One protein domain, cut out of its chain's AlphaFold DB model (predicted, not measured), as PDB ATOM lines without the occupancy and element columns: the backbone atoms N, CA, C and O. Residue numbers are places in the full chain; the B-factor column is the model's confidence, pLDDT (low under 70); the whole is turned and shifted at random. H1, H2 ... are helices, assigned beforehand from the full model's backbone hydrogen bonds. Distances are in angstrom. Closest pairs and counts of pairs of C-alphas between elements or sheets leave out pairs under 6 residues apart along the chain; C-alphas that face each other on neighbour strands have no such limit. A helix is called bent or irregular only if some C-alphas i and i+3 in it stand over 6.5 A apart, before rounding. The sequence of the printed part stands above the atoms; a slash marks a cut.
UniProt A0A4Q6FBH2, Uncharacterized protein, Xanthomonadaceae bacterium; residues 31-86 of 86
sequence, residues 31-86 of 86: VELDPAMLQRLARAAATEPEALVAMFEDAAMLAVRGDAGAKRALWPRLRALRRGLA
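AT A GLANCE: This is residues 31 to 86 of the 86 residues of an uncharacterized protein of Xanthomonadaceae bacterium (UniProt A0A4Q6FBH2). Picture a V made of two helices, H1 and the much longer H4, which converge toward their last residues, with the short helix H2 packed crosswise on H1. H3, a helix of four residues, lies with residues 63 to 67 at the open end of the V, where the backbone passes from H2 over to the start of H4. The printed part has 56 residues with four named helices, in the order H1, H2, H3, H4 along the chain, and no named strand; the class is all helix. The whole is compact, with a radius of gyration of the C-alphas of 10.4 A, and its C-alphas span 30 by 21 by 20 A along their three main axes.

HOW THE PARTS SIT: Begin at H1, residues 35 to 45, and go on to H2, residues 49 to 54. These two touch, about perpendicular at 76 degrees, and their closest C-alphas are those of Ala 42 and Pro 49, 5.1 A apart. Next comes H3, residues 59 to 62, which is close to H1 but not clearly touching it; their closest C-alphas, of Leu 38 and Leu 62, are 7.1 A apart. H3 is also close to H2 but not clearly touching, with the C-alphas of Val 53 and Ala 59 closest at 5.9 A. Last comes H4, residues 68 to 84, which touches H1 with residues 78 to 82 alone; the closest C-alphas are those of Ala 45 and Arg 82, 4.7 A apart. H1 and H4 run the same way at a steep tilt of 49 degrees. With residues 70 to 74 alone H4 only just touches H3, with 3 pairs of C-alphas within 8 A, the closest being those of Met 61 and Ala 70 at 7.8 A. H2 and H4 are apart. In the backbones of H1 and H2 every O i to N i+4 pair is within hydrogen-bond range, in H4 11 of 13 are, and H3 is too short for such a pair.

IN THESE COORDINATES: Find C-alpha 35 at (-1.438, -0.186, 21.668); from there H1 runs 15.3 A to C-alpha 45 at (-1.973, 3.967, 6.994). H2 runs from Pro 49 to Ala 54, 8.8 A, and H3 from Ala 59 to Leu 62, 5.6 A. Look for C-alpha 68 at (-17.558, 7.614, 15.924), where H4 begins; it covers 25.3 A to C-alpha 84 at (1.582, 8.920, -0.558). On the way it has a kink of 25 degrees near residue 75, and it is irregular, but only just: C-alphas 73 and 76 are 6.8 A apart.

THE WHOLE: The two C-alphas farthest apart are those of Val 31 and Ala 86, the first and last printed residues, at 31.2 A. The printed part has no cut, and the links H1 to H2, H2 to H3 and H3 to H4 are tight. Mean pLDDT of the printed part is 86.4; look in the B-factor column at residues 31 to 32 and 85 to 86 for values under 70.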
ATOM      1  N   VAL A  31      -5.523   9.921  28.291       57.47
ATOM      2  CA  VAL A  31      -5.404   9.568  26.870       57.47
ATOM      3  C   VAL A  31      -4.350   8.469  26.716       57.47
ATOM      4  O   VAL A  31      -3.217   8.710  26.322       57.47
ATOM      5  N   GLU A  32      -4.697   7.249  27.098       62.59
ATOM      6  CA  GLU A  32      -3.845   6.093  26.957       62.59
ATOM      7  C   GLU A  32      -4.155   5.538  25.581       62.59
ATOM      8  O   GLU A  32      -5.244   5.019  25.294       62.59
ATOM      9  N   LEU A  33      -3.211   5.779  24.680       72.75
ATOM     10  CA  LEU A  33      -3.266   5.264  23.333       72.75
ATOM     11  C   LEU A  33      -3.208   3.743  23.426       72.75
ATOM     12  O   LEU A  33      -2.141   3.171  23.607       72.75
ATOM     13  N   ASP A  34      -4.367   3.090  23.341       82.38
ATOM     14  CA  ASP A  34      -4.421   1.631  23.343       82.38
ATOM     15  C   ASP A  34      -3.471   1.085  22.256       82.38
ATOM     16  O   ASP A  34      -3.720   1.337  21.067       82.38
ATOM     17  N   PRO A  35      -2.426   0.314  22.619       86.00
ATOM     18  CA  PRO A  35      -1.438  -0.186  21.668       86.00
ATOM     19  C   PRO A  35      -2.078  -0.992  20.539       86.00
ATOM     20  O   PRO A  35      -1.679  -0.891  19.379       86.00
ATOM     21  N   ALA A  36      -3.138  -1.749  20.837       88.94
ATOM     22  CA  ALA A  36      -3.842  -2.517  19.820       88.94
ATOM     23  C   ALA A  36      -4.618  -1.606  18.853       88.94
ATOM     24  O   ALA A  36      -4.787  -1.941  17.678       88.94
ATOM     25  N   MET A  37      -5.153  -0.476  19.320       87.88
ATOM     26  CA  MET A  37      -5.777   0.530  18.457       87.88
ATOM     27  C   MET A  37      -4.723   1.178  17.564       87.88
ATOM     28  O   MET A  37      -4.932   1.234  16.353       87.88
ATOM     29  N   LEU A  38      -3.592   1.594  18.140       91.00
ATOM     30  CA  LEU A  38      -2.496   2.209  17.396       91.00
ATOM     31  C   LEU A  38      -2.007   1.285  16.272       91.00
ATOM     32  O   LEU A  38      -1.953   1.709  15.121       91.00
ATOM     33  N   GLN A  39      -1.792   0.003  16.572       92.56
ATOM     34  CA  GLN A  39      -1.406  -1.006  15.580       92.56
ATOM     35  C   GLN A  39      -2.392  -1.107  14.405       92.56
ATOM     36  O   GLN A  39      -2.005  -1.206  13.240       92.56
ATOM     37  N   ARG A  40      -3.701  -1.043  14.678       92.31
ATOM     38  CA  ARG A  40      -4.729  -1.078  13.620       92.31
ATOM     39  C   ARG A  40      -4.718   0.189  12.767       92.31
ATOM     40  O   ARG A  40      -4.928   0.096  11.558       92.31
ATOM     41  N   LEU A  41      -4.500   1.352  13.379       92.56
ATOM     42  CA  LEU A  41      -4.406   2.630  12.667       92.56
ATOM     43  C   LEU A  41      -3.145   2.682  11.792       92.56
ATOM     44  O   LEU A  41      -3.240   3.086  10.634       92.56
ATOM     45  N   ALA A  42      -2.011   2.195  12.299       93.56
ATOM     46  CA  ALA A  42      -0.742   2.114  11.575       93.56
ATOM     47  C   ALA A  42      -0.868   1.208  10.346       93.56
ATOM     48  O   ALA A  42      -0.608   1.632   9.217       93.56
ATOM     49  N   ARG A  43      -1.465   0.022  10.522       93.38
ATOM     50  CA  ARG A  43      -1.800  -0.878   9.411       93.38
ATOM     51  C   ARG A  43      -2.721  -0.230   8.372       93.38
ATOM     52  O   ARG A  43      -2.554  -0.464   7.178       93.38
ATOM     53  N   ALA A  44      -3.695   0.577   8.793       92.88
ATOM     54  CA  ALA A  44      -4.590   1.278   7.869       92.88
ATOM     55  C   ALA A  44      -3.873   2.375   7.061       92.88
ATOM     56  O   ALA A  44      -4.242   2.617   5.909       92.88
ATOM     57  N   ALA A  45      -2.854   3.005   7.648       92.75
ATOM     58  CA  ALA A  45      -1.973   3.967   6.994       92.75
ATOM     59  C   ALA A  45      -0.808   3.316   6.219       92.75
ATOM     60  O   ALA A  45      -0.106   4.031   5.513       92.75
ATOM     61  N   ALA A  46      -0.642   1.990   6.304       93.94
ATOM     62  CA  ALA A  46       0.498   1.243   5.763       93.94
ATOM     63  C   ALA A  46       1.858   1.752   6.277       93.94
ATOM     64  O   ALA A  46       2.797   1.937   5.510       93.94
ATOM     65  N   THR A  47       1.947   1.990   7.584       94.00
ATOM     66  CA  THR A  47       3.174   2.420   8.265       94.00
ATOM     67  C   THR A  47       3.311   1.717   9.618       94.00
ATOM     68  O   THR A  47       2.390   1.015  10.045       94.00
ATOM     69  N   GLU A  48       4.446   1.913  10.286       93.31
ATOM     70  CA  GLU A  48       4.705   1.397  11.633       93.31
ATOM     71  C   GLU A  48       4.079   2.302  12.715       93.31
ATOM     72  O   GLU A  48       3.928   3.508  12.496       93.31
ATOM     73  N   PRO A  49       3.699   1.767  13.888       90.56
ATOM     74  CA  PRO A  49       3.068   2.522  14.977       90.56
ATOM     75  C   PRO A  49       3.819   3.784  15.396       90.56
ATOM     76  O   PRO A  49       3.214   4.847  15.536       90.56
ATOM     77  N   GLU A  50       5.131   3.676  15.574       90.38
ATOM     78  CA  GLU A  50       6.003   4.760  16.022       90.38
ATOM     79  C   GLU A  50       6.099   5.848  14.952       90.38
ATOM     80  O   GLU A  50       5.992   7.039  15.254       90.38
ATOM     81  N   ALA A  51       6.221   5.434  13.687       90.88
ATOM     82  CA  ALA A  51       6.204   6.341  12.549       90.88
ATOM     83  C   ALA A  51       4.854   7.059  12.450       90.88
ATOM     84  O   ALA A  51       4.826   8.273  12.265       90.88
ATOM     85  N   LEU A  52       3.738   6.351  12.655       91.00
ATOM     86  CA  LEU A  52       2.415   6.965  12.657       91.00
ATOM     87  C   LEU A  52       2.303   8.042  13.736       91.00
ATOM     88  O   LEU A  52       1.823   9.125  13.431       91.00
ATOM     89  N   VAL A  53       2.730   7.773  14.974       90.62
ATOM     90  CA  VAL A  53       2.673   8.770  16.059       90.62
ATOM     91  C   VAL A  53       3.482  10.014  15.695       90.62
ATOM     92  O   VAL A  53       2.984  11.120  15.869       90.62
ATOM     93  N   ALA A  54       4.672   9.846  15.114       90.38
ATOM     94  CA  ALA A  54       5.517  10.962  14.685       90.38
ATOM     95  C   ALA A  54       4.903  11.818  13.555       90.38
ATOM     96  O   ALA A  54       5.291  12.969  13.379       90.38
ATOM     97  N   MET A  55       3.943  11.286  12.789       88.81
ATOM     98  CA  MET A  55       3.250  12.018  11.716       88.81
ATOM     99  C   MET A  55       2.112  12.923  12.215       88.81
ATOM    100  O   MET A  55       1.546  13.676  11.417       88.81
ATOM    101  N   PHE A  56       1.740  12.843  13.494       85.75
ATOM    102  CA  PHE A  56       0.700  13.678  14.097       85.75
ATOM    103  C   PHE A  56       1.313  14.577  15.175       85.75
ATOM    104  O   PHE A  56       2.011  14.102  16.061       85.75
ATOM    105  N   GLU A  57       1.002  15.876  15.123       84.81
ATOM    106  CA  GLU A  57       1.445  16.851  16.136       84.81
ATOM    107  C   GLU A  57       0.894  16.530  17.535       84.81
ATOM    108  O   GLU A  57       1.545  16.799  18.540       84.81
ATOM    109  N   ASP A  58      -0.294  15.924  17.590       84.25
ATOM    110  CA  ASP A  58      -0.944  15.498  18.824       84.25
ATOM    111  C   ASP A  58      -1.365  14.024  18.731       84.25
ATOM    112  O   ASP A  58      -2.284  13.649  17.992       84.25
ATOM    113  N   ALA A  59      -0.709  13.175  19.527       81.25
ATOM    114  CA  ALA A  59      -1.020  11.753  19.629       81.25
ATOM    115  C   ALA A  59      -2.446  11.495  20.148       81.25
ATOM    116  O   ALA A  59      -3.032  10.456  19.831       81.25
ATOM    117  N   ALA A  60      -3.063  12.437  20.873       80.81
ATOM    118  CA  ALA A  60      -4.448  12.320  21.325       80.81
ATOM    119  C   ALA A  60      -5.443  12.224  20.161       80.81
ATOM    120  O   ALA A  60      -6.513  11.629  20.312       80.81
ATOM    121  N   MET A  61      -5.075  12.705  18.969       83.88
ATOM    122  CA  MET A  61      -5.875  12.531  17.753       83.88
ATOM    123  C   MET A  61      -6.045  11.060  17.350       83.88
ATOM    124  O   MET A  61      -6.990  10.722  16.636       83.88
ATOM    125  N   LEU A  62      -5.155  10.174  17.806       85.19
ATOM    126  CA  LEU A  62      -5.213   8.734  17.557       85.19
ATOM    127  C   LEU A  62      -6.054   7.994  18.620       85.19
ATOM    128  O   LEU A  62      -6.441   6.840  18.412       85.19
ATOM    129  N   ALA A  63      -6.428   8.653  19.724       85.12
ATOM    130  CA  ALA A  63      -7.210   8.089  20.830       85.12
ATOM    131  C   ALA A  63      -8.725   8.046  20.537       85.12
ATOM    132  O   ALA A  63      -9.564   8.483  21.321       85.12
ATOM    133  N   VAL A  64      -9.113   7.477  19.396       85.00
ATOM    134  CA  VAL A  64     -10.489   7.525  18.859       85.00
ATOM    135  C   VAL A  64     -11.416   6.419  19.391       85.00
ATOM    136  O   VAL A  64     -12.404   6.031  18.755       85.00
ATOM    137  N   ARG A  65     -11.097   5.823  20.544       82.62
ATOM    138  CA  ARG A  65     -11.881   4.719  21.119       82.62
ATOM    139  C   ARG A  65     -13.260   5.227  21.560       82.62
ATOM    140  O   ARG A  65     -13.376   6.194  22.291       82.62
ATOM    141  N   GLY A  66     -14.325   4.554  21.118       79.50
ATOM    142  CA  GLY A  66     -15.710   4.901  21.477       79.50
ATOM    143  C   GLY A  66     -16.320   6.077  20.699       79.50
ATOM    144  O   GLY A  66     -17.542   6.106  20.540       79.50
ATOM    145  N   ASP A  67     -15.503   6.962  20.129       83.38
ATOM    146  CA  ASP A  67     -15.947   8.134  19.368       83.38
ATOM    147  C   ASP A  67     -16.068   7.833  17.861       83.38
ATOM    148  O   ASP A  67     -15.090   7.580  17.156       83.38
ATOM    149  N   ALA A  68     -17.298   7.848  17.344       83.12
ATOM    150  CA  ALA A  68     -17.558   7.614  15.924       83.12
ATOM    151  C   ALA A  68     -17.233   8.834  15.042       83.12
ATOM    152  O   ALA A  68     -16.887   8.656  13.872       83.12
ATOM    153  N   GLY A  69     -17.354  10.051  15.575       85.88
ATOM    154  CA  GLY A  69     -17.037  11.290  14.868       85.88
ATOM    155  C   GLY A  69     -15.535  11.417  14.646       85.88
ATOM    156  O   GLY A  69     -15.099  11.567  13.504       85.88
ATOM    157  N   ALA A  70     -14.745  11.220  15.705       87.06
ATOM    158  CA  ALA A  70     -13.285  11.256  15.634       87.06
ATOM    159  C   ALA A  70     -12.728  10.220  14.640       87.06
ATOM    160  O   ALA A  70     -11.898  10.547  13.791       87.06
ATOM    161  N   LYS A  71     -13.263   8.988  14.643       88.75
ATOM    162  CA  LYS A  71     -12.894   7.958  13.652       88.75
ATOM    163  C   LYS A  71     -13.159   8.395  12.210       88.75
ATOM    164  O   LYS A  71     -12.312   8.187  11.342       88.75
ATOM    165  N   ARG A  72     -14.331   8.983  11.938       90.31
ATOM    166  CA  ARG A  72     -14.708   9.440  10.587       90.31
ATOM    167  C   ARG A  72     -13.829  10.589  10.108       90.31
ATOM    168  O   ARG A  72     -13.471  10.599   8.935       90.31
ATOM    169  N   ALA A  73     -13.450  11.504  10.999       91.06
ATOM    170  CA  ALA A  73     -12.533  12.597  10.687       91.06
ATOM    171  C   ALA A  73     -11.098  12.104  10.412       91.06
ATOM    172  O   ALA A  73     -10.410  12.646   9.548       91.06
ATOM    173  N   LEU A  74     -10.657  11.045  11.101       91.88
ATOM    174  CA  LEU A  74      -9.316  10.473  10.947       91.88
ATOM    175  C   LEU A  74      -9.151   9.670   9.641       91.88
ATOM    176  O   LEU A  74      -8.082   9.675   9.028       91.88
ATOM    177  N   TRP A  75     -10.208   9.002   9.173       92.75
ATOM    178  CA  TRP A  75     -10.134   8.042   8.062       92.75
ATOM    179  C   TRP A  75      -9.625   8.605   6.717       92.75
ATOM    180  O   TRP A  75      -8.846   7.925   6.042       92.75
ATOM    181  N   PRO A  76     -10.023   9.816   6.270       93.69
ATOM    182  CA  PRO A  76      -9.453  10.431   5.074       93.69
ATOM    183  C   PRO A  76      -7.941  10.653   5.181       93.69
ATOM    184  O   PRO A  76      -7.237  10.412   4.202       93.69
ATOM    185  N   ARG A  77      -7.440  11.041   6.364       91.62
ATOM    186  CA  ARG A  77      -6.011  11.302   6.602       91.62
ATOM    187  C   ARG A  77      -5.202  10.015   6.468       91.62
ATOM    188  O   ARG A  77      -4.286   9.974   5.659       91.62
ATOM    189  N   LEU A  78      -5.611   8.932   7.135       93.00
ATOM    190  CA  LEU A  78      -4.932   7.627   7.029       93.00
ATOM    191  C   LEU A  78      -4.884   7.111   5.583       93.00
ATOM    192  O   LEU A  78      -3.865   6.600   5.129       93.00
ATOM    193  N   ARG A  79      -5.975   7.284   4.822       91.44
ATOM    194  CA  ARG A  79      -6.007   6.903   3.399       91.44
ATOM    195  C   ARG A  79      -5.128   7.786   2.518       91.44
ATOM    196  O   ARG A  79      -4.655   7.309   1.491       91.44
ATOM    197  N   ALA A  80      -4.957   9.061   2.858       92.06
ATOM    198  CA  ALA A  80      -4.020   9.937   2.164       92.06
ATOM    199  C   ALA A  80      -2.574   9.498   2.428       92.06
ATOM    200  O   ALA A  80      -1.831   9.336   1.467       92.06
ATOM    201  N   LEU A  81      -2.226   9.194   3.684       90.44
ATOM    202  CA  LEU A  81      -0.905   8.673   4.059       90.44
ATOM    203  C   LEU A  81      -0.557   7.401   3.284       90.44
ATOM    204  O   LEU A  81       0.470   7.345   2.616       90.44
ATOM    205  N   ARG A  82      -1.477   6.431   3.259       91.00
ATOM    206  CA  ARG A  82      -1.283   5.187   2.506       91.00
ATOM    207  C   ARG A  82      -1.067   5.411   1.006       91.00
ATOM    208  O   ARG A  82      -0.362   4.638   0.378       91.00
ATOM    209  N   ARG A  83      -1.708   6.429   0.417       91.19
ATOM    210  CA  ARG A  83      -1.555   6.752  -1.012       91.19
ATOM    211  C   ARG A  83      -0.262   7.497  -1.326       91.19
ATOM    212  O   ARG A  83       0.192   7.392  -2.448       91.19
ATOM    213  N   GLY A  84       0.286   8.257  -0.381       82.06
ATOM    214  CA  GLY A  84       1.582   8.920  -0.558       82.06
ATOM    215  C   GLY A  84       2.777   7.976  -0.396       82.06
ATOM    216  O   GLY A  84       3.884   8.341  -0.770       82.06
ATOM    217  N   LEU A  85       2.549   6.788   0.171       66.19
ATOM    218  CA  LEU A  85       3.543   5.725   0.354       66.19
ATOM    219  C   LEU A  85       3.526   4.666  -0.767       66.19
ATOM    220  O   LEU A  85       4.384   3.787  -0.761       66.19
ATOM    221  N   ALA A  86       2.543   4.719  -1.673       53.06
ATOM    222  CA  ALA A  86       2.410   3.834  -2.836       53.06
ATOM    223  C   ALA A  86       2.951   4.522  -4.092       53.06
ATOM    224  O   ALA A  86       3.543   3.809  -4.929       53.06
TER     225      ALA A  86